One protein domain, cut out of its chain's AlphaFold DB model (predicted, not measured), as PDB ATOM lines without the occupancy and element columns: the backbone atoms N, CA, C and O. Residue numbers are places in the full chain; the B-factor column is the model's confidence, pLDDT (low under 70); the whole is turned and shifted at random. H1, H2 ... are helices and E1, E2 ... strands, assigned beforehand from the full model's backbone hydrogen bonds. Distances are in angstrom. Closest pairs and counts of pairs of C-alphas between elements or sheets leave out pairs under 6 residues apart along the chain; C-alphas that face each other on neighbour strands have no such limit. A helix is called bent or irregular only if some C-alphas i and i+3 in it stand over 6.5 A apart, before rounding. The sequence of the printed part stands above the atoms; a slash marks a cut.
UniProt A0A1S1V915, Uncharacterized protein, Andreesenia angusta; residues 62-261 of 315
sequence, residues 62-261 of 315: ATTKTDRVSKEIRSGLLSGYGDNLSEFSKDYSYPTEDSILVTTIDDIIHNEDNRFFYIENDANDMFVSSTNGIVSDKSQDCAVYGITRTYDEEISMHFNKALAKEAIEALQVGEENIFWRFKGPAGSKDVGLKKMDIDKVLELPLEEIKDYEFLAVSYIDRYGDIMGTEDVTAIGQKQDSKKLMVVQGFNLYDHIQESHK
ATOM      1  N   ALA A  62     261.047 268.508 243.260       95.88
ATOM      2  CA  ALA A  62     261.087 268.785 244.690       95.88
ATOM      3  C   ALA A  62     259.712 268.555 245.333       95.88
ATOM      4  O   ALA A  62     259.621 267.838 246.321       95.88
ATOM      5  N   THR A  63     258.629 269.035 244.710       95.50
ATOM      6  CA  THR A  63     257.251 268.801 245.187       95.50
ATOM      7  C   THR A  63     256.902 267.311 245.200       95.50
ATOM      8  O   THR A  63     256.339 266.788 246.158       95.50
ATOM      9  N   THR A  64     257.284 266.575 244.151       95.44
ATOM     10  CA  THR A  64     257.073 265.117 244.099       95.44
ATOM     11  C   THR A  64     257.828 264.408 245.226       95.44
ATOM     12  O   THR A  64     257.336 263.438 245.809       95.44
ATOM     13  N   LYS A  65     259.031 264.894 245.549       94.88
ATOM     14  CA  LYS A  65     259.854 264.377 246.637       94.88
ATOM     15  C   LYS A  65     259.216 264.644 247.998       94.88
ATOM     16  O   LYS A  65     259.050 263.698 248.770       94.88
ATOM     17  N   THR A  66     258.819 265.882 248.276       95.69
ATOM     18  CA  THR A  66     258.165 266.263 249.535       95.69
ATOM     19  C   THR A  66     256.825 265.549 249.707       95.69
ATOM     20  O   THR A  66     256.495 265.125 250.814       95.69
ATOM     21  N   ASP A  67     256.085 265.287 248.627       95.31
ATOM     22  CA  ASP A  67     254.843 264.500 248.650       95.31
ATOM     23  C   ASP A  67     255.078 263.034 249.027       95.31
ATOM     24  O   ASP A  67     254.229 262.393 249.651       95.31
ATOM     25  N   ARG A  68     256.213 262.462 248.619       95.81
ATOM     26  CA  ARG A  68     256.595 261.108 249.030       95.81
ATOM     27  C   ARG A  68     257.007 261.095 250.500       95.81
ATOM     28  O   ARG A  68     256.473 260.295 251.264       95.81
ATOM     29  N   VAL A  69     257.904 261.997 250.890       96.00
ATOM     30  CA  VAL A  69     258.433 262.059 252.259       96.00
ATOM     31  C   VAL A  69     257.337 262.386 253.272       96.00
ATOM     32  O   VAL A  69     257.258 261.744 254.312       96.00
ATOM     33  N   SER A  70     256.415 263.293 252.954       95.12
ATOM     34  CA  SER A  70     255.257 263.581 253.815       95.12
ATOM     35  C   SER A  70     254.388 262.349 254.071       95.12
ATOM     36  O   SER A  70     253.932 262.156 255.196       95.12
ATOM     37  N   LYS A  71     254.200 261.467 253.079       94.50
ATOM     38  CA  LYS A  71     253.480 260.192 253.261       94.50
ATOM     39  C   LYS A  71     254.259 259.207 254.127       94.50
ATOM     40  O   LYS A  71     253.645 258.526 254.947       94.50
ATOM     41  N   GLU A  72     255.578 259.134 253.955       95.44
ATOM     42  CA  GLU A  72     256.458 258.312 254.795       95.44
ATOM     43  C   GLU A  72     256.397 258.782 256.252       95.44
ATOM     44  O   GLU A  72     256.108 257.973 257.132       95.44
ATOM     45  N   ILE A  73     256.538 260.090 256.498       95.19
ATOM     46  CA  ILE A  73     256.429 260.683 257.838       95.19
ATOM     47  C   ILE A  73     255.040 260.434 258.416       95.19
ATOM     48  O   ILE A  73     254.927 259.970 259.546       95.19
ATOM     49  N   ARG A  74     253.969 260.656 257.643       93.94
ATOM     50  CA  ARG A  74     252.599 260.365 258.090       93.94
ATOM     51  C   ARG A  74     252.462 258.919 258.555       93.94
ATOM     52  O   ARG A  74     251.912 258.663 259.621       93.94
ATOM     53  N   SER A  75     252.949 257.977 257.752       93.88
ATOM     54  CA  SER A  75     252.895 256.553 258.076       93.88
ATOM     55  C   SER A  75     253.738 256.218 259.308       93.88
ATOM     56  O   SER A  75     253.285 255.444 260.150       93.88
ATOM     57  N   GLY A  76     254.936 256.796 259.422       95.00
ATOM     58  CA  GLY A  76     255.828 256.612 260.563       95.00
ATOM     59  C   GLY A  76     255.199 257.114 261.860       95.00
ATOM     60  O   GLY A  76     255.113 256.364 262.826       95.00
ATOM     61  N   LEU A  77     254.657 258.334 261.854       93.81
ATOM     62  CA  LEU A  77     254.022 258.939 263.025       93.81
ATOM     63  C   LEU A  77     252.756 258.179 263.442       93.81
ATOM     64  O   LEU A  77     252.581 257.899 264.625       93.81
ATOM     65  N   LEU A  78     251.900 257.779 262.493       91.69
ATOM     66  CA  LEU A  78     250.724 256.954 262.800       91.69
ATOM     67  C   LEU A  78     251.116 255.590 263.382       91.69
ATOM     68  O   LEU A  78     250.439 255.090 264.277       91.69
ATOM     69  N   SER A  79     252.213 254.993 262.908       93.44
ATOM     70  CA  SER A  79     252.727 253.738 263.463       93.44
ATOM     71  C   SER A  79     253.368 253.918 264.841       93.44
ATOM     72  O   SER A  79     253.254 253.018 265.669       93.44
ATOM     73  N   GLY A  80     254.066 255.031 265.072       93.50
ATOM     74  CA  GLY A  80     254.767 255.315 266.323       93.50
ATOM     75  C   GLY A  80     253.811 255.666 267.460       93.50
ATOM     76  O   GLY A  80     253.928 255.116 268.552       93.50
ATOM     77  N   TYR A  81     252.829 256.531 267.195       92.44
ATOM     78  CA  TYR A  81     251.852 256.951 268.201       92.44
ATOM     79  C   TYR A  81     250.653 256.005 268.327       92.44
ATOM     80  O   TYR A  81     250.062 255.922 269.406       92.44
ATOM     81  N   GLY A  82     250.265 255.302 267.257       86.62
ATOM     82  CA  GLY A  82     249.033 254.513 267.235       86.62
ATOM     83  C   GLY A  82     247.823 255.364 267.640       86.62
ATOM     84  O   GLY A  82     247.586 256.427 267.073       86.62
ATOM     85  N   ASP A  83     247.099 254.926 268.672       84.81
ATOM     86  CA  ASP A  83     245.946 255.654 269.225       84.81
ATOM     87  C   ASP A  83     246.331 256.710 270.290       84.81
ATOM     88  O   ASP A  83     245.457 257.363 270.869       84.81
ATOM     89  N   ASN A  84     247.625 256.901 270.592       87.75
ATOM     90  CA  ASN A  84     248.083 257.809 271.651       87.75
ATOM     91  C   ASN A  84     248.166 259.279 271.200       87.75
ATOM     92  O   ASN A  84     249.221 259.917 271.197       87.75
ATOM     93  N   LEU A  85     247.006 259.857 270.887       83.25
ATOM     94  CA  LEU A  85     246.869 261.257 270.459       83.25
ATOM     95  C   LEU A  85     247.376 262.267 271.505       83.25
ATOM     96  O   LEU A  85     247.756 263.394 271.166       83.25
ATOM     97  N   SER A  86     247.359 261.881 272.784       87.62
ATOM     98  CA  SER A  86     247.806 262.732 273.890       87.62
ATOM     99  C   SER A  86     249.320 262.935 273.883       87.62
ATOM    100  O   SER A  86     249.788 264.053 274.093       87.62
ATOM    101  N   GLU A  87     250.073 261.880 273.568       91.38
ATOM    102  CA  GLU A  87     251.530 261.917 273.483       91.38
ATOM    103  C   GLU A  87     251.982 262.690 272.249       91.38
ATOM    104  O   GLU A  87     252.783 263.607 272.383       91.38
ATOM    105  N   PHE A  88     251.354 262.464 271.090       91.00
ATOM    106  CA  PHE A  88     251.602 263.302 269.913       91.00
ATOM    107  C   PHE A  88     251.339 264.781 270.197       91.00
ATOM    108  O   PHE A  88     252.118 265.644 269.814       91.00
ATOM    109  N   SER A  89     250.238 265.098 270.886       89.38
ATOM    110  CA  SER A  89     249.909 266.490 271.202       89.38
ATOM    111  C   SER A  89     250.956 267.141 272.106       89.38
ATOM    112  O   SER A  89     251.243 268.329 271.949       89.38
ATOM    113  N   LYS A  90     251.519 266.367 273.038       91.56
ATOM    114  CA  LYS A  90     252.610 266.798 273.908       91.56
ATOM    115  C   LYS A  90     253.887 267.026 273.100       91.56
ATOM    116  O   LYS A  90     254.445 268.113 273.194       91.56
ATOM    117  N   ASP A  91     254.288 266.056 272.284       92.31
ATOM    118  CA  ASP A  91     255.519 266.115 271.489       92.31
ATOM    119  C   ASP A  91     255.450 267.194 270.404       92.31
ATOM    120  O   ASP A  91     256.430 267.875 270.148       92.31
ATOM    121  N   TYR A  92     254.279 267.439 269.813       90.81
ATOM    122  CA  TYR A  92     254.081 268.553 268.884       90.81
ATOM    123  C   TYR A  92     254.252 269.917 269.565       90.81
ATOM    124  O   TYR A  92     254.803 270.847 268.980       90.81
ATOM    125  N   SER A  93     253.756 270.055 270.799       88.94
ATOM    126  CA  SER A  93     253.811 271.324 271.538       88.94
ATOM    127  C   SER A  93     255.188 271.580 272.150       88.94
ATOM    128  O   SER A  93     255.596 272.730 272.293       88.94
ATOM    129  N   TYR A  94     255.885 270.508 272.529       87.75
ATOM    130  CA  TYR A  94     257.189 270.525 273.184       87.75
ATOM    131  C   TYR A  94     258.088 269.443 272.576       87.75
ATOM    132  O   TYR A  94     258.356 268.433 273.236       87.75
ATOM    133  N   PRO A  95     258.517 269.616 271.318       87.56
ATOM    134  CA  PRO A  95     259.327 268.617 270.647       87.56
ATOM    135  C   PRO A  95     260.686 268.498 271.337       87.56
ATOM    136  O   PRO A  95     261.356 269.487 271.624       87.56
ATOM    137  N   THR A  96     261.065 267.262 271.646       87.44
ATOM    138  CA  THR A  96     262.362 266.910 272.235       87.44
ATOM    139  C   THR A  96     263.093 265.961 271.300       87.44
ATOM    140  O   THR A  96     262.433 265.172 270.625       87.44
ATOM    141  N   GLU A  97     264.426 265.973 271.315       84.44
ATOM    142  CA  GLU A  97     265.272 265.098 270.479       84.44
ATOM    143  C   GLU A  97     264.851 263.618 270.552       84.44
ATOM    144  O   GLU A  97     264.739 262.959 269.526       84.44
ATOM    145  N   ASP A  98     264.492 263.129 271.746       88.31
ATOM    146  CA  ASP A  98     264.082 261.733 271.973       88.31
ATOM    147  C   ASP A  98     262.586 261.450 271.707       88.31
ATOM    148  O   ASP A  98     262.108 260.339 271.946       88.31
ATOM    149  N   SER A  99     261.802 262.447 271.283       92.81
ATOM    150  CA  SER A  99     260.362 262.259 271.043       92.81
ATOM    151  C   SER A  99     260.110 261.400 269.806       92.81
ATOM    152  O   SER A  99     260.879 261.441 268.841       92.81
ATOM    153  N   ILE A 100     258.991 260.666 269.786       94.00
ATOM    154  CA  ILE A 100     258.583 259.876 268.610       94.00
ATOM    155  C   ILE A 100     258.458 260.790 267.381       94.00
ATOM    156  O   ILE A 100     258.836 260.393 266.281       94.00
ATOM    157  N   LEU A 101     257.976 262.023 267.569       93.69
ATOM    158  CA  LEU A 101     257.836 263.027 266.518       93.69
ATOM    159  C   LEU A 101     259.178 263.347 265.859       93.69
ATOM    160  O   LEU A 101     259.306 263.195 264.645       93.69
ATOM    161  N   VAL A 102     260.154 263.801 266.653       92.50
ATOM    162  CA  VAL A 102     261.452 264.250 266.135       92.50
ATOM    163  C   VAL A 102     262.221 263.071 265.555       92.50
ATOM    164  O   VAL A 102     262.620 263.150 264.402       92.50
ATOM    165  N   THR A 103     262.335 261.957 266.283       93.44
ATOM    166  CA  THR A 103     263.064 260.762 265.815       93.44
ATOM    167  C   THR A 103     262.506 260.204 264.506       93.44
ATOM    168  O   THR A 103     263.262 259.967 263.570       93.44
ATOM    169  N   THR A 104     261.178 260.072 264.386       94.94
ATOM    170  CA  THR A 104     260.543 259.580 263.151       94.94
ATOM    171  C   THR A 104     260.810 260.505 261.969       94.94
ATOM    172  O   THR A 104     261.095 260.038 260.868       94.94
ATOM    173  N   ILE A 105     260.665 261.818 262.171       94.69
ATOM    174  CA  ILE A 105     260.924 262.798 261.115       94.69
ATOM    175  C   ILE A 105     262.395 262.738 260.702       94.69
ATOM    176  O   ILE A 105     262.688 262.676 259.508       94.69
ATOM    177  N   ASP A 106     263.291 262.743 261.683       91.62
ATOM    178  CA  ASP A 106     264.729 262.815 261.481       91.62
ATOM    179  C   ASP A 106     265.253 261.608 260.699       91.62
ATOM    180  O   ASP A 106     265.884 261.786 259.654       91.62
ATOM    181  N   ASP A 107     264.879 260.394 261.123       92.75
ATOM    182  CA  ASP A 107     265.232 259.135 260.457       92.75
ATOM    183  C   ASP A 107     264.821 259.139 258.976       92.75
ATOM    184  O   ASP A 107     265.521 258.606 258.107       92.75
ATOM    185  N   ILE A 108     263.673 259.748 258.667       94.81
ATOM    186  CA  ILE A 108     263.144 259.794 257.307       94.81
ATOM    187  C   ILE A 108     263.875 260.849 256.472       94.81
ATOM    188  O   ILE A 108     264.340 260.522 255.378       94.81
ATOM    189  N   ILE A 109     264.006 262.098 256.931       92.75
ATOM    190  CA  ILE A 109     264.615 263.159 256.102       92.75
ATOM    191  C   ILE A 109     266.132 262.968 255.917       92.75
ATOM    192  O   ILE A 109     266.696 263.341 254.878       92.75
ATOM    193  N   HIS A 110     266.794 262.305 256.869       90.44
ATOM    194  CA  HIS A 110     268.216 261.973 256.779       90.44
ATOM    195  C   HIS A 110     268.512 260.732 255.936       90.44
ATOM    196  O   HIS A 110     269.671 260.512 255.581       90.44
ATOM    197  N   ASN A 111     267.497 259.970 255.516       89.75
ATOM    198  CA  ASN A 111     267.694 258.866 254.587       89.75
ATOM    199  C   ASN A 111     268.375 259.355 253.289       89.75
ATOM    200  O   ASN A 111     267.975 260.351 252.677       89.75
ATOM    201  N   GLU A 112     269.410 258.639 252.850       84.19
ATOM    202  CA  GLU A 112     270.151 258.900 251.610       84.19
ATOM    203  C   GLU A 112     269.234 258.950 250.382       84.19
ATOM    204  O   GLU A 112     269.376 259.826 249.525       84.19
ATOM    205  N   ASP A 113     268.215 258.089 250.346       85.12
ATOM    206  CA  ASP A 113     267.209 258.057 249.284       85.12
ATOM    207  C   ASP A 113     266.323 259.304 249.274       85.12
ATOM    208  O   ASP A 113     265.588 259.523 248.304       85.12
ATOM    209  N   ASN A 114     266.364 260.119 250.333       83.44
ATOM    210  CA  ASN A 114     265.635 261.372 250.474       83.44
ATOM    211  C   ASN A 114     266.450 262.615 250.103       83.44
ATOM    212  O   ASN A 114     265.881 263.698 250.020       83.44
ATOM    213  N   ARG A 115     267.721 262.461 249.714       80.69
ATOM    214  CA  ARG A 115     268.516 263.557 249.143       80.69
ATOM    215  C   ARG A 115     267.937 264.061 247.818       80.69
ATOM    216  O   ARG A 115     267.384 263.287 247.022       80.69
ATOM    217  N   PHE A 116     268.076 265.362 247.579       85.25
ATOM    218  CA  PHE A 116     267.655 266.011 246.342       85.25
ATOM    219  C   PHE A 116     268.849 266.134 245.392       85.25
ATOM    220  O   PHE A 116     269.815 266.834 245.672       85.25
ATOM    221  N   PHE A 117     268.822 265.373 244.292       80.75
ATOM    222  CA  PHE A 117     269.873 265.340 243.259       80.75
ATOM    223  C   PHE A 117     271.325 265.141 243.742       80.75
ATOM    224  O   PHE A 117     272.254 265.449 243.001       80.75
ATOM    225  N   TYR A 118     271.539 264.586 244.937       81.19
ATOM    226  CA  TYR A 118     272.875 264.339 245.505       81.19
ATOM    227  C   TYR A 118     273.747 265.599 245.673       81.19
ATOM    228  O   TYR A 118     274.967 265.483 245.774       81.19
ATOM    229  N   ILE A 119     273.143 266.792 245.721       84.25
ATOM    230  CA  ILE A 119     273.857 268.031 246.045       84.25
ATOM    231  C   ILE A 119     273.916 268.149 247.569       84.25
ATOM    232  O   ILE A 119     272.887 268.256 248.224       84.25
ATOM    233  N   GLU A 120     275.124 268.085 248.130       84.06
ATOM    234  CA  GLU A 120     275.357 268.125 249.578       84.06
ATOM    235  C   GLU A 120     275.644 269.557 250.037       84.06
ATOM    236  O   GLU A 120     276.803 269.959 250.178       84.06
ATOM    237  N   ASN A 121     274.589 270.349 250.225       87.44
ATOM    238  CA  ASN A 121     274.670 271.614 250.943       87.44
ATOM    239  C   ASN A 121     273.301 272.035 251.496       87.44
ATOM    240  O   ASN A 121     272.260 271.663 250.959       87.44
ATOM    241  N   ASP A 122     273.345 272.909 252.494       87.38
ATOM    242  CA  ASP A 122     272.178 273.414 253.213       87.38
ATOM    243  C   ASP A 122     271.100 274.065 252.340       87.38
ATOM    244  O   ASP A 122     269.922 273.981 252.659       87.38
ATOM    245  N   ALA A 123     271.467 274.683 251.214       89.94
ATOM    246  CA  ALA A 123     270.497 275.319 250.320       89.94
ATOM    247  C   ALA A 123     269.717 274.305 249.458       89.94
ATOM    248  O   ALA A 123     268.868 274.692 248.654       89.94
ATOM    249  N   ASN A 124     270.040 273.015 249.571       92.19
ATOM    250  CA  ASN A 124     269.367 271.911 248.892       92.19
ATOM    251  C   ASN A 124     268.866 270.847 249.884       92.19
ATOM    252  O   ASN A 124     268.522 269.729 249.484       92.19
ATOM    253  N   ASP A 125     268.831 271.184 251.174       91.62
ATOM    254  CA  ASP A 125     268.432 270.270 252.229       91.62
ATOM    255  C   ASP A 125     266.925 270.311 252.500       91.62
ATOM    256  O   ASP A 125     266.189 271.232 252.138       91.62
ATOM    257  N   MET A 126     266.449 269.218 253.088       93.94
ATOM    258  CA  MET A 126     265.060 269.062 253.487       93.94
ATOM    259  C   MET A 126     264.917 269.373 254.970       93.94
ATOM    260  O   MET A 126     265.734 268.940 255.781       93.94
ATOM    261  N   PHE A 127     263.817 270.024 255.328       94.31
ATOM    262  CA  PHE A 127     263.418 270.217 256.714       94.31
ATOM    263  C   PHE A 127     261.921 269.979 256.891       94.31
ATOM    264  O   PHE A 127     261.135 269.967 255.938       94.31
ATOM    265  N   VAL A 128     261.512 269.781 258.139       94.88
ATOM    266  CA  VAL A 128     260.107 269.667 258.520       94.88
ATOM    267  C   VAL A 128     259.768 270.752 259.515       94.88
ATOM    268  O   VAL A 128     260.466 270.965 260.503       94.88
ATOM    269  N   SER A 129     258.661 271.433 259.258       94.38
ATOM    270  CA  SER A 129     258.193 272.558 260.047       94.38
ATOM    271  C   SER A 129     256.785 272.310 260.583       94.38
ATOM    272  O   SER A 129     255.950 271.688 259.929       94.38
ATOM    273  N   SER A 130     256.532 272.791 261.795       92.44
ATOM    274  CA  SER A 130     255.209 272.923 262.395       92.44
ATOM    275  C   SER A 130     254.722 274.366 262.284       92.44
ATOM    276  O   SER A 130     255.470 275.255 261.890       92.44
ATOM    277  N   THR A 131     253.498 274.646 262.729       88.50
ATOM    278  CA  THR A 131     252.992 276.028 262.838       88.50
ATOM    279  C   THR A 131     253.817 276.927 263.769       88.50
ATOM    280  O   THR A 131     253.664 278.145 263.719       88.50
ATOM    281  N   ASN A 132     254.682 276.351 264.610       87.62
ATOM    282  CA  ASN A 132     255.448 277.073 265.628       87.62
ATOM    283  C   ASN A 132     256.939 277.224 265.281       87.62
ATOM    284  O   ASN A 132     257.647 277.975 265.956       87.62
ATOM    285  N   GLY A 133     257.432 276.526 264.256       91.81
ATOM    286  CA  GLY A 133     258.848 276.553 263.906       91.81
ATOM    287  C   GLY A 133     259.319 275.328 263.133       91.81
ATOM    288  O   GLY A 133     258.522 274.585 262.562       91.81
ATOM    289  N   ILE A 134     260.628 275.114 263.104       92.56
ATOM    290  CA  ILE A 134     261.270 273.967 262.460       92.56
ATOM    291  C   ILE A 134     261.435 272.853 263.499       92.56
ATOM    292  O   ILE A 134     261.947 273.080 264.595       92.56
ATOM    293  N   VAL A 135     260.937 271.663 263.160       92.38
ATOM    294  CA  VAL A 135     260.903 270.473 264.025       92.38
ATOM    295  C   VAL A 135     262.163 269.632 263.850       92.38
ATOM    296  O   VAL A 135     262.717 269.157 264.830       92.38
ATOM    297  N   SER A 136     262.614 269.446 262.614       91.50
ATOM    298  CA  SER A 136     263.874 268.775 262.284       91.50
ATOM    299  C   SER A 136     264.349 269.288 260.929       91.50
ATOM    300  O   SER A 136     263.542 269.708 260.093       91.50
ATOM    301  N   ASP A 137     265.661 269.322 260.753       89.81
ATOM    302  CA  ASP A 137     266.339 269.930 259.621       89.81
ATOM    303  C   ASP A 137     267.621 269.157 259.326       89.81
ATOM    304  O   ASP A 137     268.349 268.786 260.248       89.81
ATOM    305  N   LYS A 138     267.875 268.929 258.039       86.62
ATOM    306  CA  LYS A 138     269.070 268.256 257.538       86.62
ATOM    307  C   LYS A 138     270.280 269.189 257.382       86.62
ATOM    308  O   LYS A 138     271.404 268.693 257.317       86.62
ATOM    309  N   SER A 139     270.059 270.508 257.351       80.25
ATOM    310  CA  SER A 139     271.112 271.527 257.224       80.25
ATOM    311  C   SER A 139     272.194 271.380 258.297       80.25
ATOM    312  O   SER A 139     271.911 271.226 259.488       80.25
ATOM    313  N   GLN A 140     273.456 271.488 257.874       70.12
ATOM    314  CA  GLN A 140     274.616 271.374 258.761       70.12
ATOM    315  C   GLN A 140     274.990 272.704 259.433       70.12
ATOM    316  O   GLN A 140     275.532 272.693 260.539       70.12
ATOM    317  N   ASP A 141     274.713 273.846 258.794       67.38
ATOM    318  CA  ASP A 141     275.024 275.180 259.320       67.38
ATOM    319  C   ASP A 141     274.001 275.634 260.381       67.38
ATOM    320  O   ASP A 141     274.346 276.436 261.254       67.38
ATOM    321  N   CYS A 142     272.757 275.142 260.321       59.59
ATOM    322  CA  CYS A 142     271.660 275.598 261.187       59.59
ATOM    323  C   CYS A 142     271.369 274.679 262.380       59.59
ATOM    324  O   CYS A 142     270.675 275.101 263.309       59.59
ATOM    325  N   ALA A 143     271.872 273.443 262.381       53.56
ATOM    326  CA  ALA A 143     271.497 272.445 263.372       53.56
ATOM    327  C   ALA A 143     272.689 271.956 264.206       53.56
ATOM    328  O   ALA A 143     273.652 271.369 263.717       53.56
ATOM    329  N   VAL A 144     272.550 272.078 265.527       56.12
ATOM    330  CA  VAL A 144     272.888 270.924 266.361       56.12
ATOM    331  C   VAL A 144     271.795 269.894 266.071       56.12
ATOM    332  O   VAL A 144     270.610 270.226 266.110       56.12
ATOM    333  N   TYR A 145     272.209 268.688 265.697       53.78
ATOM    334  CA  TYR A 145     271.343 267.598 265.250       53.78
ATOM    335  C   TYR A 145     270.110 267.431 266.164       53.78
ATOM    336  O   TYR A 145     270.270 267.305 267.376       53.78
ATOM    337  N   GLY A 146     268.895 267.458 265.601       54.66
ATOM    338  CA  GLY A 146     267.644 267.252 266.348       54.66
ATOM    339  C   GLY A 146     267.095 268.451 267.143       54.66
ATOM    340  O   GLY A 146     266.069 268.303 267.811       54.66
ATOM    341  N   ILE A 147     267.712 269.640 267.078       67.88
ATOM    342  CA  ILE A 147     267.204 270.814 267.806       67.88
ATOM    343  C   ILE A 147     266.078 271.510 267.039       67.88
ATOM    344  O   ILE A 147     266.263 272.066 265.956       67.88
ATOM    345  N   THR A 148     264.911 271.562 267.676       78.88
ATOM    346  CA  THR A 148     263.767 272.349 267.215       78.88
ATOM    347  C   THR A 148     264.003 273.836 267.439       78.88
ATOM    348  O   THR A 148     264.510 274.223 268.494       78.88
ATOM    349  N   ARG A 149     263.558 274.679 266.509       88.50
ATOM    350  CA  ARG A 149     263.732 276.135 266.592       88.50
ATOM    351  C   ARG A 149     262.478 276.879 266.183       88.50
ATOM    352  O   ARG A 149     261.750 276.460 265.287       88.50
ATOM    353  N   THR A 150     262.218 277.989 266.853       91.88
ATOM    354  CA  THR A 150     261.084 278.866 266.559       91.88
ATOM    355  C   THR A 150     261.296 279.616 265.245       91.88
ATOM    356  O   THR A 150     262.425 279.811 264.789       91.88
ATOM    357  N   TYR A 151     260.213 280.101 264.639       93.62
ATOM    358  CA  TYR A 151     260.333 280.945 263.447       93.62
ATOM    359  C   TYR A 151     261.067 282.264 263.705       93.62
ATOM    360  O   TYR A 151     261.767 282.745 262.821       93.62
ATOM    361  N   ASP A 152     260.958 282.843 264.904       93.88
ATOM    362  CA  ASP A 152     261.699 284.061 265.244       93.88
ATOM    363  C   ASP A 152     263.214 283.809 265.271       93.88
ATOM    364  O   ASP A 152     263.989 284.634 264.776       93.88
ATOM    365  N   GLU A 153     263.639 282.657 265.800       92.44
ATOM    366  CA  GLU A 153     265.035 282.216 265.761       92.44
ATOM    367  C   GLU A 153     265.488 281.988 264.317       92.44
ATOM    368  O   GLU A 153     266.509 282.553 263.923       92.44
ATOM    369  N   GLU A 154     264.697 281.275 263.509       92.00
ATOM    370  CA  GLU A 154     264.975 281.052 262.084       92.00
ATOM    371  C   GLU A 154     265.171 282.375 261.333       92.00
ATOM    372  O   GLU A 154     266.235 282.634 260.771       92.00
ATOM    373  N   ILE A 155     264.202 283.289 261.418       94.25
ATOM    374  CA  ILE A 155     264.268 284.613 260.782       94.25
ATOM    375  C   ILE A 155     265.503 285.391 261.246       94.25
ATOM    376  O   ILE A 155     266.084 286.164 260.479       94.25
ATOM    377  N   SER A 156     265.915 285.230 262.506       92.62
ATOM    378  CA  SER A 156     267.054 285.960 263.054       92.62
ATOM    379  C   SER A 156     268.391 285.563 262.420       92.62
ATOM    380  O   SER A 156     269.274 286.430 262.346       92.62
ATOM    381  N   MET A 157     268.501 284.316 261.945       89.88
ATOM    382  CA  MET A 157     269.697 283.739 261.321       89.88
ATOM    383  C   MET A 157     269.838 284.121 259.843       89.88
ATOM    384  O   MET A 157     270.952 284.174 259.327       89.88
ATOM    385  N   HIS A 158     268.732 284.452 259.169       91.50
ATOM    386  CA  HIS A 158     268.750 284.807 257.751       91.50
ATOM    387  C   HIS A 158     269.381 286.177 257.505       91.50
ATOM    388  O   HIS A 158     269.109 287.160 258.205       91.50
ATOM    389  N   PHE A 159     270.151 286.275 256.419       91.25
ATOM    390  CA  PHE A 159     270.640 287.553 255.914       91.25
ATOM    391  C   PHE A 159     269.476 288.491 255.570       91.25
ATOM    392  O   PHE A 159     269.443 289.643 256.015       91.25
ATOM    393  N   ASN A 160     268.493 287.999 254.809       92.44
ATOM    394  CA  ASN A 160     267.321 288.782 254.428       92.44
ATOM    395  C   ASN A 160     266.106 288.441 255.299       92.44
ATOM    396  O   ASN A 160     265.203 287.715 254.890       92.44
ATOM    397  N   LYS A 161     266.062 289.033 256.494       94.31
ATOM    398  CA  LYS A 161     264.998 288.803 257.488       94.31
ATOM    399  C   LYS A 161     263.590 289.123 256.984       94.31
ATOM    400  O   LYS A 161     262.629 288.499 257.418       94.31
ATOM    401  N   ALA A 162     263.458 290.114 256.099       94.50
ATOM    402  CA  ALA A 162     262.161 290.485 255.536       94.50
ATOM    403  C   ALA A 162     261.622 289.371 254.632       94.50
ATOM    404  O   ALA A 162     260.466 288.985 254.765       94.50
ATOM    405  N   LEU A 163     262.488 288.835 253.771       94.44
ATOM    406  CA  LEU A 163     262.145 287.739 252.875       94.44
ATOM    407  C   LEU A 163     261.930 286.426 253.637       94.44
ATOM    408  O   LEU A 163     260.972 285.721 253.359       94.44
ATOM    409  N   ALA A 164     262.758 286.135 254.648       95.25
ATOM    410  CA  ALA A 164     262.579 284.970 255.518       95.25
ATOM    411  C   ALA A 164     261.212 284.985 256.220       95.25
ATOM    412  O   ALA A 164     260.501 283.984 256.239       95.25
ATOM    413  N   LYS A 165     260.817 286.151 256.748       96.00
ATOM    414  CA  LYS A 165     259.506 286.336 257.369       96.00
ATOM    415  C   LYS A 165     258.365 286.081 256.382       96.00
ATOM    416  O   LYS A 165     257.430 285.366 256.719       96.00
ATOM    417  N   GLU A 166     258.438 286.653 255.184       96.12
ATOM    418  CA  GLU A 166     257.404 286.468 254.160       96.12
ATOM    419  C   GLU A 166     257.328 285.014 253.678       96.12
ATOM    420  O   GLU A 166     256.235 284.484 253.520       96.12
ATOM    421  N   ALA A 167     258.471 284.339 253.523       96.44
ATOM    422  CA  ALA A 167     258.523 282.925 253.168       96.44
ATOM    423  C   ALA A 167     257.861 282.037 254.234       96.44
ATOM    424  O   ALA A 167     257.090 281.142 253.901       96.44
ATOM    425  N   ILE A 168     258.100 282.312 255.520       95.44
ATOM    426  CA  ILE A 168     257.444 281.601 256.629       95.44
ATOM    427  C   ILE A 168     255.935 281.864 256.643       95.44
ATOM    428  O   ILE A 168     255.152 280.926 256.787       95.44
ATOM    429  N   GLU A 169     255.509 283.116 256.463       94.44
ATOM    430  CA  GLU A 169     254.084 283.457 256.364       94.44
ATOM    431  C   GLU A 169     253.421 282.714 255.190       94.44
ATOM    432  O   GLU A 169     252.343 282.143 255.359       94.44
ATOM    433  N   ALA A 170     254.098 282.635 254.041       94.44
ATOM    434  CA  ALA A 170     253.652 281.909 252.853       94.44
ATOM    435  C   ALA A 170     253.556 280.386 253.073       94.44
ATOM    436  O   ALA A 170     252.554 279.771 252.692       94.44
ATOM    437  N   LEU A 171     254.540 279.781 253.754       92.88
ATOM    438  CA  LEU A 171     254.516 278.362 254.134       92.88
ATOM    439  C   LEU A 171     253.286 278.033 254.990       92.88
ATOM    440  O   LEU A 171     252.620 277.022 254.759       92.88
ATOM    441  N   GLN A 172     252.944 278.907 255.940       88.31
ATOM    442  CA  GLN A 172     251.807 278.707 256.841       88.31
ATOM    443  C   GLN A 172     250.448 278.781 256.134       88.31
ATOM    444  O   GLN A 172     249.494 278.142 256.580       88.31
ATOM    445  N   VAL A 173     250.330 279.564 255.056       86.69
ATOM    446  CA  VAL A 173     249.053 279.761 254.347       86.69
ATOM    447  C   VAL A 173     248.876 278.886 253.107       86.69
ATOM    448  O   VAL A 173     247.770 278.852 252.570       86.69
ATOM    449  N   GLY A 174     249.904 278.157 252.661       85.25
ATOM    450  CA  GLY A 174     249.781 277.325 251.459       85.25
ATOM    451  C   GLY A 174     250.095 278.037 250.154       85.25
ATOM    452  O   GLY A 174     249.510 277.676 249.135       85.25
ATOM    453  N   GLU A 175     250.953 279.057 250.173       89.62
ATOM    454  CA  GLU A 175     251.379 279.744 248.953       89.62
ATOM    455  C   GLU A 175     252.400 278.924 248.142       89.62
ATOM    456  O   GLU A 175     253.072 278.027 248.647       89.62
ATOM    457  N   GLU A 176     252.494 279.226 246.848       89.00
ATOM    458  CA  GLU A 176     253.450 278.615 245.922       89.00
ATOM    459  C   GLU A 176     254.591 279.594 245.603       89.00
ATOM    460  O   GLU A 176     254.475 280.797 245.830       89.00
ATOM    461  N   ASN A 177     255.672 279.092 244.999       91.25
ATOM    462  CA  ASN A 177     256.844 279.884 244.594       91.25
ATOM    463  C   ASN A 177     257.538 280.601 245.760       91.25
ATOM    464  O   ASN A 177     257.968 281.751 245.646       91.25
ATOM    465  N   ILE A 178     257.651 279.896 246.880       96.44
ATOM    466  CA  ILE A 178     258.278 280.401 248.092       96.44
ATOM    467  C   ILE A 178     259.795 280.353 247.924       96.44
ATOM    468  O   ILE A 178     260.349 279.382 247.401       96.44
ATOM    469  N   PHE A 179     260.478 281.399 248.369       96.25
ATOM    470  CA  PHE A 179     261.931 281.412 248.443       96.25
ATOM    471  C   PHE A 179     262.408 282.366 249.527       96.25
ATOM    472  O   PHE A 179     261.742 283.347 249.864       96.25
ATOM    473  N   TRP A 180     263.604 282.113 250.033       95.50
ATOM    474  CA  TRP A 180     264.263 282.994 250.983       95.50
ATOM    475  C   TRP A 180     265.744 283.146 250.656       95.50
ATOM    476  O   TRP A 180     266.231 282.699 249.616       95.50
ATOM    477  N   ARG A 181     266.467 283.827 251.544       91.44
ATOM    478  CA  ARG A 181     267.898 284.067 251.397       91.44
ATOM    479  C   ARG A 181     268.580 283.981 252.754       91.44
ATOM    480  O   ARG A 181     268.625 284.968 253.499       91.44
ATOM    481  N   PHE A 182     269.136 282.804 253.018       87.94
ATOM    482  CA  PHE A 182     269.867 282.514 254.242       87.94
ATOM    483  C   PHE A 182     271.227 283.223 254.258       87.94
ATOM    484  O   PHE A 182     271.509 284.022 255.152       87.94
ATOM    485  N   LYS A 183     272.054 282.995 253.226       84.31
ATOM    486  CA  LYS A 183     273.413 283.554 253.121       84.31
ATOM    487  C   LYS A 183     273.404 284.940 252.464       84.31
ATOM    488  O   LYS A 183     272.608 285.242 251.575       84.31
ATOM    489  N   GLY A 184     274.292 285.816 252.934       80.38
ATOM    490  CA  GLY A 184     274.494 287.138 252.340       80.38
ATOM    491  C   GLY A 184     275.242 287.074 251.005       80.38
ATOM    492  O   GLY A 184     275.875 286.060 250.714       80.38
ATOM    493  N   PRO A 185     275.221 288.159 250.210       78.88
ATOM    494  CA  PRO A 185     275.905 288.195 248.926       78.88
ATOM    495  C   PRO A 185     277.391 287.921 249.079       78.88
ATOM    496  O   PRO A 185     278.098 288.653 249.770       78.88
ATOM    497  N   ALA A 186     277.898 286.955 248.317       64.56
ATOM    498  CA  ALA A 186     279.338 286.758 248.148       64.56
ATOM    499  C   ALA A 186     280.015 287.883 247.311       64.56
ATOM    500  O   ALA A 186     281.162 287.736 246.893       64.56
ATOM    501  N   GLY A 187     279.321 288.999 247.031       63.66
ATOM    502  CA  GLY A 187     279.737 290.086 246.134       63.66
ATOM    503  C   GLY A 187     279.141 291.464 246.486       63.66
ATOM    504  O   GLY A 187     278.520 291.644 247.527       63.66
ATOM    505  N   SER A 188     279.361 292.471 245.629       53.31
ATOM    506  CA  SER A 188     279.179 293.898 245.970       53.31
ATOM    507  C   SER A 188     277.814 294.522 245.652       53.31
ATOM    508  O   SER A 188     277.632 295.716 245.900       53.31
ATOM    509  N   LYS A 189     276.843 293.767 245.122       63.75
ATOM    510  CA  LYS A 189     275.493 294.287 244.868       63.75
ATOM    511  C   LYS A 189     274.438 293.373 245.468       63.75
ATOM    512  O   LYS A 189     274.228 292.261 245.007       63.75
ATOM    513  N   ASP A 190     273.789 293.880 246.505       71.00
ATOM    514  CA  ASP A 190     272.551 293.316 247.012       71.00
ATOM    515  C   ASP A 190     271.380 293.895 246.208       71.00
ATOM    516  O   ASP A 190     271.191 295.112 246.175       71.00
ATOM    517  N   VAL A 191     270.600 293.028 245.560       69.31
ATOM    518  CA  VAL A 191     269.354 293.416 244.876       69.31
ATOM    519  C   VAL A 191     268.295 293.857 245.898       69.31
ATOM    520  O   VAL A 191     267.389 294.621 245.566       69.31
ATOM    521  N   GLY A 192     268.434 293.443 247.165       70.81
ATOM    522  CA  GLY A 192     267.652 293.966 248.282       70.81
ATOM    523  C   GLY A 192     266.155 293.689 248.159       70.81
ATOM    524  O   GLY A 192     265.347 294.531 248.564       70.81
ATOM    525  N   LEU A 193     265.772 292.543 247.578       83.25
ATOM    526  CA  LEU A 193     264.371 292.139 247.473       83.25
ATOM    527  C   LEU A 193     263.762 292.048 248.872       83.25
ATOM    528  O   LEU A 193     264.145 291.215 249.683       83.25
ATOM    529  N   LYS A 194     262.808 292.931 249.164       83.31
ATOM    530  CA  LYS A 194     262.050 292.913 250.425       83.31
ATOM    531  C   LYS A 194     260.760 292.110 250.329       83.31
ATOM    532  O   LYS A 194     260.048 292.039 251.324       83.31
ATOM    533  N   LYS A 195     260.433 291.651 249.118       90.38
ATOM    534  CA  LYS A 195     259.229 290.897 248.807       90.38
ATOM    535  C   LYS A 195     259.529 289.716 247.892       90.38
ATOM    536  O   LYS A 195     260.373 289.872 247.004       90.38
ATOM    537  N   MET A 196     258.816 288.611 248.075       93.56
ATOM    538  CA  MET A 196     258.843 287.457 247.184       93.56
ATOM    539  C   MET A 196     258.298 287.857 245.809       93.56
ATOM    540  O   MET A 196     257.142 288.243 245.645       93.56
ATOM    541  N   ASP A 197     259.175 287.808 244.812       94.31
ATOM    542  CA  ASP A 197     258.883 288.067 243.407       94.31
ATOM    543  C   ASP A 197     259.778 287.144 242.578       94.31
ATOM    544  O   ASP A 197     260.950 287.436 242.326       94.31
ATOM    545  N   ILE A 198     259.230 285.976 242.243       93.44
ATOM    546  CA  ILE A 198     259.967 284.906 241.572       93.44
ATOM    547  C   ILE A 198     260.472 285.348 240.197       93.44
ATOM    548  O   ILE A 198     261.614 285.061 239.846       93.44
ATOM    549  N   ASP A 199     259.671 286.111 239.449       93.38
ATOM    550  CA  ASP A 199     260.057 286.616 238.133       93.38
ATOM    551  C   ASP A 199     261.291 287.512 238.240       93.38
ATOM    552  O   ASP A 199     262.254 287.313 237.500       93.38
ATOM    553  N   LYS A 200     261.324 288.420 239.225       93.00
ATOM    554  CA  LYS A 200     262.507 289.259 239.463       93.00
ATOM    555  C   LYS A 200     263.749 288.457 239.811       93.00
ATOM    556  O   LYS A 200     264.827 288.846 239.380       93.00
ATOM    557  N   VAL A 201     263.630 287.385 240.598       92.94
ATOM    558  CA  VAL A 201     264.785 286.536 240.939       92.94
ATOM    559  C   VAL A 201     265.285 285.788 239.708       92.94
ATOM    560  O   VAL A 201     266.488 285.741 239.471       92.94
ATOM    561  N   LEU A 202     264.383 285.236 238.896       94.00
ATOM    562  CA  LEU A 202     264.744 284.485 237.690       94.00
ATOM    563  C   LEU A 202     265.290 285.379 236.563       94.00
ATOM    564  O   LEU A 202     265.960 284.871 235.662       94.00
ATOM    565  N   GLU A 203     265.040 286.687 236.627       93.25
ATOM    566  CA  GLU A 203     265.661 287.718 235.788       93.25
ATOM    567  C   GLU A 203     267.082 288.108 236.226       93.25
ATOM    568  O   GLU A 203     267.775 288.812 235.493       93.25
ATOM    569  N   LEU A 204     267.545 287.676 237.405       90.06
ATOM    570  CA  LEU A 204     268.885 288.018 237.872       90.06
ATOM    571  C   LEU A 204     269.976 287.238 237.123       90.06
ATOM    572  O   LEU A 204     269.774 286.095 236.695       90.06
ATOM    573  N   PRO A 205     271.195 287.804 237.033       87.38
ATOM    574  CA  PRO A 205     272.364 287.045 236.623       87.38
ATOM    575  C   PRO A 205     272.540 285.801 237.500       87.38
ATOM    576  O   PRO A 205     272.364 285.858 238.713       87.38
ATOM    577  N   LEU A 206     272.974 284.690 236.900       87.38
ATOM    578  CA  LEU A 206     273.131 283.401 237.584       87.38
ATOM    579  C   LEU A 206     273.936 283.497 238.899       87.38
ATOM    580  O   LEU A 206     273.566 282.896 239.901       87.38
ATOM    581  N   GLU A 207     274.997 284.305 238.919       87.12
ATOM    582  CA  GLU A 207     275.817 284.551 240.117       87.12
ATOM    583  C   GLU A 207     275.088 285.278 241.254       87.12
ATOM    584  O   GLU A 207     275.503 285.168 242.403       87.12
ATOM    585  N   GLU A 208     274.041 286.041 240.949       87.50
ATOM    586  CA  GLU A 208     273.211 286.728 241.942       87.50
ATOM    587  C   GLU A 208     272.081 285.823 242.459       87.50
ATOM    588  O   GLU A 208     271.578 286.044 243.559       87.50
ATOM    589  N   ILE A 209     271.718 284.773 241.710       89.56
ATOM    590  CA  ILE A 209     270.704 283.783 242.111       89.56
ATOM    591  C   ILE A 209     271.239 282.824 243.183       89.56
ATOM    592  O   ILE A 209     270.463 282.292 243.968       89.56
ATOM    593  N   LYS A 210     272.558 282.617 243.264       90.38
ATOM    594  CA  LYS A 210     273.169 281.579 244.113       90.38
ATOM    595  C   LYS A 210     272.877 281.670 245.607       90.38
ATOM    596  O   LYS A 210     273.023 280.671 246.296       90.38
ATOM    597  N   ASP A 211     272.484 282.835 246.108       89.06
ATOM    598  CA  ASP A 211     272.169 283.000 247.528       89.06
ATOM    599  C   ASP A 211     270.684 282.739 247.836       89.06
ATOM    600  O   ASP A 211     270.294 282.745 249.003       89.06
ATOM    601  N   TYR A 212     269.846 282.559 246.809       93.25
ATOM    602  CA  TYR A 212     268.423 282.286 246.966       93.25
ATOM    603  C   TYR A 212     268.164 280.786 247.038       93.25
ATOM    604  O   TYR A 212     268.639 280.008 246.211       93.25
ATOM    605  N   GLU A 213     267.361 280.399 248.012       94.62
ATOM    606  CA  GLU A 213     266.891 279.033 248.186       94.62
ATOM    607  C   GLU A 213     265.383 279.020 247.965       94.62
ATOM    608  O   GLU A 213     264.639 279.775 248.597       94.62
ATOM    609  N   PHE A 214     264.950 278.195 247.018       96.88
ATOM    610  CA  PHE A 214     263.552 277.998 246.676       96.88
ATOM    611  C   PHE A 214     262.992 276.844 247.493       96.88
ATOM    612  O   PHE A 214     263.666 275.838 247.691       96.88
ATOM    613  N   LEU A 215     261.750 276.981 247.939       97.19
ATOM    614  CA  LEU A 215     261.116 276.036 248.845       97.19
ATOM    615  C   LEU A 215     259.952 275.351 248.134       97.19
ATOM    616  O   LEU A 215     258.963 275.991 247.769       97.19
ATOM    617  N   ALA A 216     260.062 274.038 247.956       96.81
ATOM    618  CA  ALA A 216     258.926 273.196 247.606       96.81
ATOM    619  C   ALA A 216     258.322 272.629 248.890       96.81
ATOM    620  O   ALA A 216     259.050 272.090 249.720       96.81
ATOM    621  N   VAL A 217     257.006 272.740 249.059       96.06
ATOM    622  CA  VAL A 217     256.320 272.330 250.287       96.06
ATOM    623  C   VAL A 217     255.260 271.276 250.002       96.06
ATOM    624  O   VAL A 217     254.461 271.406 249.076       96.06
ATOM    625  N   SER A 218     255.215 270.259 250.859       95.00
ATOM    626  CA  SER A 218     254.092 269.332 250.961       95.00
ATOM    627  C   SER A 218     253.581 269.284 252.388       95.00
ATOM    628  O   SER A 218     254.336 269.147 253.351       95.00
ATOM    629  N   TYR A 219     252.266 269.351 252.523       90.50
ATOM    630  CA  TYR A 219     251.588 269.247 253.806       90.50
ATOM    631  C   TYR A 219     251.289 267.779 254.095       90.50
ATOM    632  O   TYR A 219     250.792 267.070 253.219       90.50
ATOM    633  N   ILE A 220     251.566 267.324 255.322       85.06
ATOM    634  CA  ILE A 220     251.256 265.944 255.735       85.06
ATOM    635  C   ILE A 220     249.759 265.643 255.573       85.06
ATOM    636  O   ILE A 220     249.386 264.550 255.142       85.06
ATOM    637  N   ASP A 221     248.916 266.633 255.863       82.00
ATOM    638  CA  ASP A 221     247.528 266.684 255.425       82.00
ATOM    639  C   ASP A 221     247.219 268.097 254.903       82.00
ATOM    640  O   ASP A 221     247.648 269.106 255.467       82.00
ATOM    641  N   ARG A 222     246.534 268.178 253.758       79.00
ATOM    642  CA  ARG A 222     246.302 269.445 253.054       79.00
ATOM    643  C   ARG A 222     245.298 270.328 253.787       79.00
ATOM    644  O   ARG A 222     245.465 271.547 253.764       79.00
ATOM    645  N   TYR A 223     244.280 269.719 254.390       81.56
ATOM    646  CA  TYR A 223     243.123 270.417 254.961       81.56
ATOM    647  C   TYR A 223     242.988 270.220 256.471       81.56
ATOM    648  O   TYR A 223     241.963 270.594 257.042       81.56
ATOM    649  N   GLY A 224     243.992 269.625 257.105       83.12
ATOM    650  CA  GLY A 224     243.985 269.376 258.531       83.12
ATOM    651  C   GLY A 224     245.342 268.960 259.071       83.12
ATOM    652  O   GLY A 224     246.375 269.088 258.412       83.12
ATOM    653  N   ASP A 225     245.322 268.427 260.284       83.75
ATOM    654  CA  ASP A 225     246.470 267.780 260.896       83.75
ATOM    655  C   ASP A 225     246.434 266.254 260.757       83.75
ATOM    656  O   ASP A 225     245.455 265.646 260.321       83.75
ATOM    657  N   ILE A 226     247.531 265.609 261.160       83.12
ATOM    658  CA  ILE A 226     247.668 264.148 261.122       83.12
ATOM    659  C   ILE A 226     246.610 263.411 261.964       83.12
ATOM    660  O   ILE A 226     246.372 262.225 261.738       83.12
ATOM    661  N   MET A 227     245.953 264.112 262.892       80.88
ATOM    662  CA  MET A 227     244.914 263.572 263.767       80.88
ATOM    663  C   MET A 227     243.500 263.771 263.214       80.88
ATOM    664  O   MET A 227     242.531 263.367 263.856       80.88
ATOM    665  N   GLY A 228     243.372 264.338 262.010       79.56
ATOM    666  CA  GLY A 228     242.095 264.569 261.344       79.56
ATOM    667  C   GLY A 228     241.363 265.819 261.829       79.56
ATOM    668  O   GLY A 228     240.173 265.961 261.553       79.56
ATOM    669  N   THR A 229     242.043 266.719 262.548       85.88
ATOM    670  CA  THR A 229     241.496 268.041 262.873       85.88
ATOM    671  C   THR A 229     241.576 268.914 261.630       85.88
ATOM    672  O   THR A 229     242.670 269.136 261.122       85.88
ATOM    673  N   GLU A 230     240.443 269.409 261.135       87.12
ATOM    674  CA  GLU A 230     240.412 270.316 259.981       87.12
ATOM    675  C   GLU A 230     241.042 271.678 260.323       87.12
ATOM    676  O   GLU A 230     240.856 272.207 261.417       87.12
ATOM    677  N   ASP A 231     241.727 272.301 259.362       84.50
ATOM    678  CA  ASP A 231     242.330 273.635 259.533       84.50
ATOM    679  C   ASP A 231     241.264 274.720 259.784       84.50
ATOM    680  O   ASP A 231     241.513 275.754 260.417       84.50
ATOM    681  N   VAL A 232     240.064 274.509 259.240       85.62
ATOM    682  CA  VAL A 232     238.942 275.445 259.279       85.62
ATOM    683  C   VAL A 232     237.659 274.673 259.549       85.62
ATOM    684  O   VAL A 232     237.370 273.689 258.881       85.62
ATOM    685  N   THR A 233     236.849 275.150 260.492       86.06
ATOM    686  CA  THR A 233     235.544 274.546 260.787       86.06
ATOM    687  C   THR A 233     234.544 274.717 259.646       86.06
ATOM    688  O   THR A 233     234.651 275.632 258.830       86.06
ATOM    689  N   ALA A 234     233.453 273.948 259.690       86.69
ATOM    690  CA  ALA A 234     232.312 274.091 258.779       86.69
ATOM    691  C   ALA A 234     231.700 275.514 258.709       86.69
ATOM    692  O   ALA A 234     230.987 275.825 257.758       86.69
ATOM    693  N   ILE A 235     231.961 276.380 259.698       90.62
ATOM    694  CA  ILE A 235     231.501 277.781 259.726       90.62
ATOM    695  C   ILE A 235     232.593 278.796 259.339       90.62
ATOM    696  O   ILE A 235     232.378 280.000 259.473       90.62
ATOM    697  N   GLY A 236     233.757 278.341 258.872       84.81
ATOM    698  CA  GLY A 236     234.835 279.204 258.383       84.81
ATOM    699  C   GLY A 236     235.789 279.737 259.458       84.81
ATOM    700  O   GLY A 236     236.515 280.694 259.196       84.81
ATOM    701  N   GLN A 237     235.798 279.168 260.668       87.25
ATOM    702  CA  GLN A 237     236.731 279.583 261.727       87.25
ATOM    703  C   GLN A 237     238.013 278.755 261.678       87.25
ATOM    704  O   GLN A 237     237.932 277.529 261.684       87.25
ATOM    705  N   LYS A 238     239.178 279.418 261.684       83.88
ATOM    706  CA  LYS A 238     240.481 278.748 261.805       83.88
ATOM    707  C   LYS A 238     240.568 277.983 263.126       83.88
ATOM    708  O   LYS A 238     240.180 278.519 264.165       83.88
ATOM    709  N   GLN A 239     241.082 276.762 263.072       81.62
ATOM    710  CA  GLN A 239     241.384 275.946 264.243       81.62
ATOM    711  C   GLN A 239     242.889 275.909 264.509       81.62
ATOM    712  O   GLN A 239     243.701 276.203 263.634       81.62
ATOM    713  N   ASP A 240     243.250 275.550 265.740       80.19
ATOM    714  CA  ASP A 240     244.632 275.256 266.122       80.19
ATOM    715  C   ASP A 240     244.996 273.837 265.652       80.19
ATOM    716  O   ASP A 240     244.998 272.877 266.425       80.19
ATOM    717  N   SER A 241     245.180 273.690 264.339       83.12
ATOM    718  CA  SER A 241     245.578 272.439 263.691       83.12
ATOM    719  C   SER A 241     247.060 272.167 263.940       83.12
ATOM    720  O   SER A 241     247.899 273.039 263.692       83.12
ATOM    721  N   LYS A 242     247.413 270.939 264.333       87.81
ATOM    722  CA  LYS A 242     248.814 270.518 264.510       87.81
ATOM    723  C   LYS A 242     249.493 270.202 263.174       87.81
ATOM    724  O   LYS A 242     249.884 269.064 262.904       87.81
ATOM    725  N   LYS A 243     249.563 271.204 262.299       90.25
ATOM    726  CA  LYS A 243     249.991 271.041 260.912       90.25
ATOM    727  C   LYS A 243     251.499 270.850 260.822       90.25
ATOM    728  O   LYS A 243     252.272 271.595 261.416       90.25
ATOM    729  N   LEU A 244     251.898 269.859 260.033       93.88
ATOM    730  CA  LEU A 244     253.288 269.576 259.704       93.88
ATOM    731  C   LEU A 244     253.502 269.736 258.199       93.88
ATOM    732  O   LEU A 244     252.681 269.307 257.380       93.88
ATOM    733  N   MET A 245     254.620 270.357 257.860       95.19
ATOM    734  CA  MET A 245     255.022 270.744 256.517       95.19
ATOM    735  C   MET A 245     256.385 270.137 256.237       95.19
ATOM    736  O   MET A 245     257.323 270.379 256.986       95.19
ATOM    737  N   VAL A 246     256.495 269.362 255.164       96.19
ATOM    738  CA  VAL A 246     257.778 268.892 254.643       96.19
ATOM    739  C   VAL A 246     258.218 269.871 253.574       96.19
ATOM    740  O   VAL A 246     257.483 270.093 252.611       96.19
ATOM    741  N   VAL A 247     259.398 270.452 253.744       96.75
ATOM    742  CA  VAL A 247     259.937 271.469 252.848       96.75
ATOM    743  C   VAL A 247     261.257 270.986 252.273       96.75
ATOM    744  O   VAL A 247     262.155 270.590 253.006       96.75
ATOM    745  N   GLN A 248     261.366 271.015 250.950       96.38
ATOM    746  CA  GLN A 248     262.604 270.776 250.224       96.38
ATOM    747  C   GLN A 248     263.145 272.117 249.740       96.38
ATOM    748  O   GLN A 248     262.558 272.726 248.838       96.38
ATOM    749  N   GLY A 249     264.264 272.544 250.322       95.50
ATOM    750  CA  GLY A 249     265.080 273.619 249.780       95.50
ATOM    751  C   GLY A 249     265.748 273.174 248.484       95.50
ATOM    752  O   GLY A 249     266.130 272.012 248.337       95.50
ATOM    753  N   PHE A 250     265.865 274.064 247.509       95.62
ATOM    754  CA  PHE A 250     266.730 273.850 246.356       95.62
ATOM    755  C   PHE A 250     267.301 275.164 245.840       95.62
ATOM    756  O   PHE A 250     266.633 276.202 245.801       95.62
ATOM    757  N   ASN A 251     268.541 275.107 245.370       94.81
ATOM    758  CA  ASN A 251     269.260 276.257 244.857       94.81
ATOM    759  C   ASN A 251     269.435 276.154 243.339       94.81
ATOM    760  O   ASN A 251     270.121 275.274 242.816       94.81
ATOM    761  N   LEU A 252     268.825 277.085 242.603       94.75
ATOM    762  CA  LEU A 252     268.848 277.050 241.139       94.75
ATOM    763  C   LEU A 252     270.278 277.123 240.574       94.75
ATOM    764  O   LEU A 252     270.573 276.465 239.574       94.75
ATOM    765  N   TYR A 253     271.171 277.889 241.209       93.94
ATOM    766  CA  TYR A 253     272.561 278.005 240.770       93.94
ATOM    767  C   TYR A 253     273.296 276.664 240.863       93.94
ATOM    768  O   TYR A 253     273.918 276.255 239.879       93.94
ATOM    769  N   ASP A 254     273.182 275.956 241.986       93.88
ATOM    770  CA  ASP A 254     273.849 274.670 242.197       93.88
ATOM    771  C   ASP A 254     273.396 273.630 241.169       93.88
ATOM    772  O   ASP A 254     274.220 273.011 240.488       93.88
ATOM    773  N   HIS A 255     272.084 273.513 240.951       92.44
ATOM    774  CA  HIS A 255     271.539 272.608 239.938       92.44
ATOM    775  C   HIS A 255     271.963 272.981 238.516       92.44
ATOM    776  O   HIS A 255     272.204 272.102 237.679       92.44
ATOM    777  N   ILE A 256     272.087 274.277 238.215       92.19
ATOM    778  CA  ILE A 256     272.624 274.716 236.930       92.19
ATOM    779  C   ILE A 256     274.087 274.298 236.791       92.19
ATOM    780  O   ILE A 256     274.452 273.762 235.742       92.19
ATOM    781  N   GLN A 257     274.919 274.508 237.813       91.81
ATOM    782  CA  GLN A 257     276.333 274.132 237.768       91.81
ATOM    783  C   GLN A 257     276.528 272.623 237.603       91.81
ATOM    784  O   GLN A 257     277.404 272.219 236.835       91.81
ATOM    785  N   GLU A 258     275.690 271.817 238.251       89.44
ATOM    786  CA  GLU A 258     275.797 270.361 238.222       89.44
ATOM    787  C   GLU A 258     275.232 269.763 236.922       89.44
ATOM    788  O   GLU A 258     275.897 268.997 236.226       89.44
ATOM    789  N   SER A 259     274.017 270.159 236.528       86.25
ATOM    790  CA  SER A 259     273.250 269.455 235.484       86.25
ATOM    791  C   SER A 259     273.065 270.233 234.175       86.25
ATOM    792  O   SER A 259     272.702 269.656 233.141       86.25
ATOM    793  N   HIS A 260     273.303 271.549 234.162       87.00
ATOM    794  CA  HIS A 260     272.985 272.406 233.006       87.00
ATOM    795  C   HIS A 260     274.116 273.335 232.552       87.00
ATOM    796  O   HIS A 260     273.958 274.064 231.568       87.00
ATOM    797  N   LYS A 261     275.291 273.251 233.175       89.38
ATOM    798  CA  LYS A 261     276.446 274.115 232.913       89.38
ATOM    799  C   LYS A 261     276.862 274.147 231.449       89.38
ATOM    800  O   LYS A 261     277.148 275.208 230.900       89.38
TER     801      LYS A 261
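Overview. This is residues 62 to 261 of the 315 residues of an uncharacterized protein of Andreesenia angusta (UniProt A0A1S1V915). A strongly twisted sheet of five antiparallel strands forms the middle of three layers, with H1 and H3 on one face and H5, paired with H4 in a helical hairpin, on the other. H2 lies toward one end of this body and the short H6 and H7 with H8 toward the opposite end, while the link of residues 220 to 243 loops far out. The printed part has 200 residues, with eight named helices and five named strands that follow along the chain as H1 H2 H3 E1 E2 H4 H5 E3 H6 H7 E4 E5 H8; 105 of the residues are in named elements, and the class is mixed, helices and strands. The sheet's order is E2 E1 E5 E4 E3. The whole is compact, with a radius of gyration of the C-alphas of 17.1 A and spans of 54 by 40 by 28 A.

Along the chain. Find C-alpha 62 at (261.087, 268.785, 244.690); from there H1 runs 27.9 A to residue 81. Next come H2, residues 85 to 93, and H3, residues 100 to 109. Strands E1, residues 126 to 130, and E2, residues 133 to 137, lead to H4, residues 151 to 157, and H5, residues 161 to 173, 18.6 A long. Then look for E3, residues 178 to 180, H6, residues 198 to 202, and H7, residues 206 to 209. E4, residues 213 to 219, is 19.0 A long; E5, residues 244 to 250, is 19.4 A long. H8, residues 252 to 261, ends at C-alpha 261, (276.446, 274.115, 232.913); it is irregular, but only just, with C-alphas 258 and 261 6.53 A apart.

Arrangement. Across the sheet, look for N 128 and O 136 of E1 and E2, a hairpin, at 2.8 A; N 129 and O 245 of E1 and E5 at 2.8 A; N 248 and O 216 of E4 and E5, also a hairpin, at 2.8 A; and N 180 and O 213 of E3 and E4 at 2.9 A. H1 is over E5 and E4 at a height of 7.9 A. On the same face, H3 touches H1 at Ile 73 and Ile 105, closest C-alphas 6.0 A, a shallow tilt of 31 degrees, opposite ways. H2 touches H3, C-alphas of Asp 91 and Leu 101 6.3 A apart. On the opposite face, H5 has a height of 6.0 A; H4 touches it at Ile 155 and Lys 161, 5.4 A between C-alphas, and only grazes the sheet. H7 touches H8, the closest C-alphas, Ile 209 and Tyr 253, 6.2 A apart; H6 and H7 are close but not clearly touching, C-alphas of Val 201 and Ile 209 6.6 A apart. Every O i to N i+4 pair is within hydrogen-bond range in H2, H3, H4, H5 and H6; H1 has 15 of 16, H8 5 of 6, and H7 is too short for one.

Size, cuts and confidence. The C-alphas farthest apart, Asp 83 and Ser 188, are 55.7 A apart. The printed part has no cut. The long links are H3 to E1, E2 to H4, E3 to H6 and E4 to E5. Mean pLDDT of the printed part is 88.3; look for values under 70 at residues 141 to 147, 186 to 189 and 191.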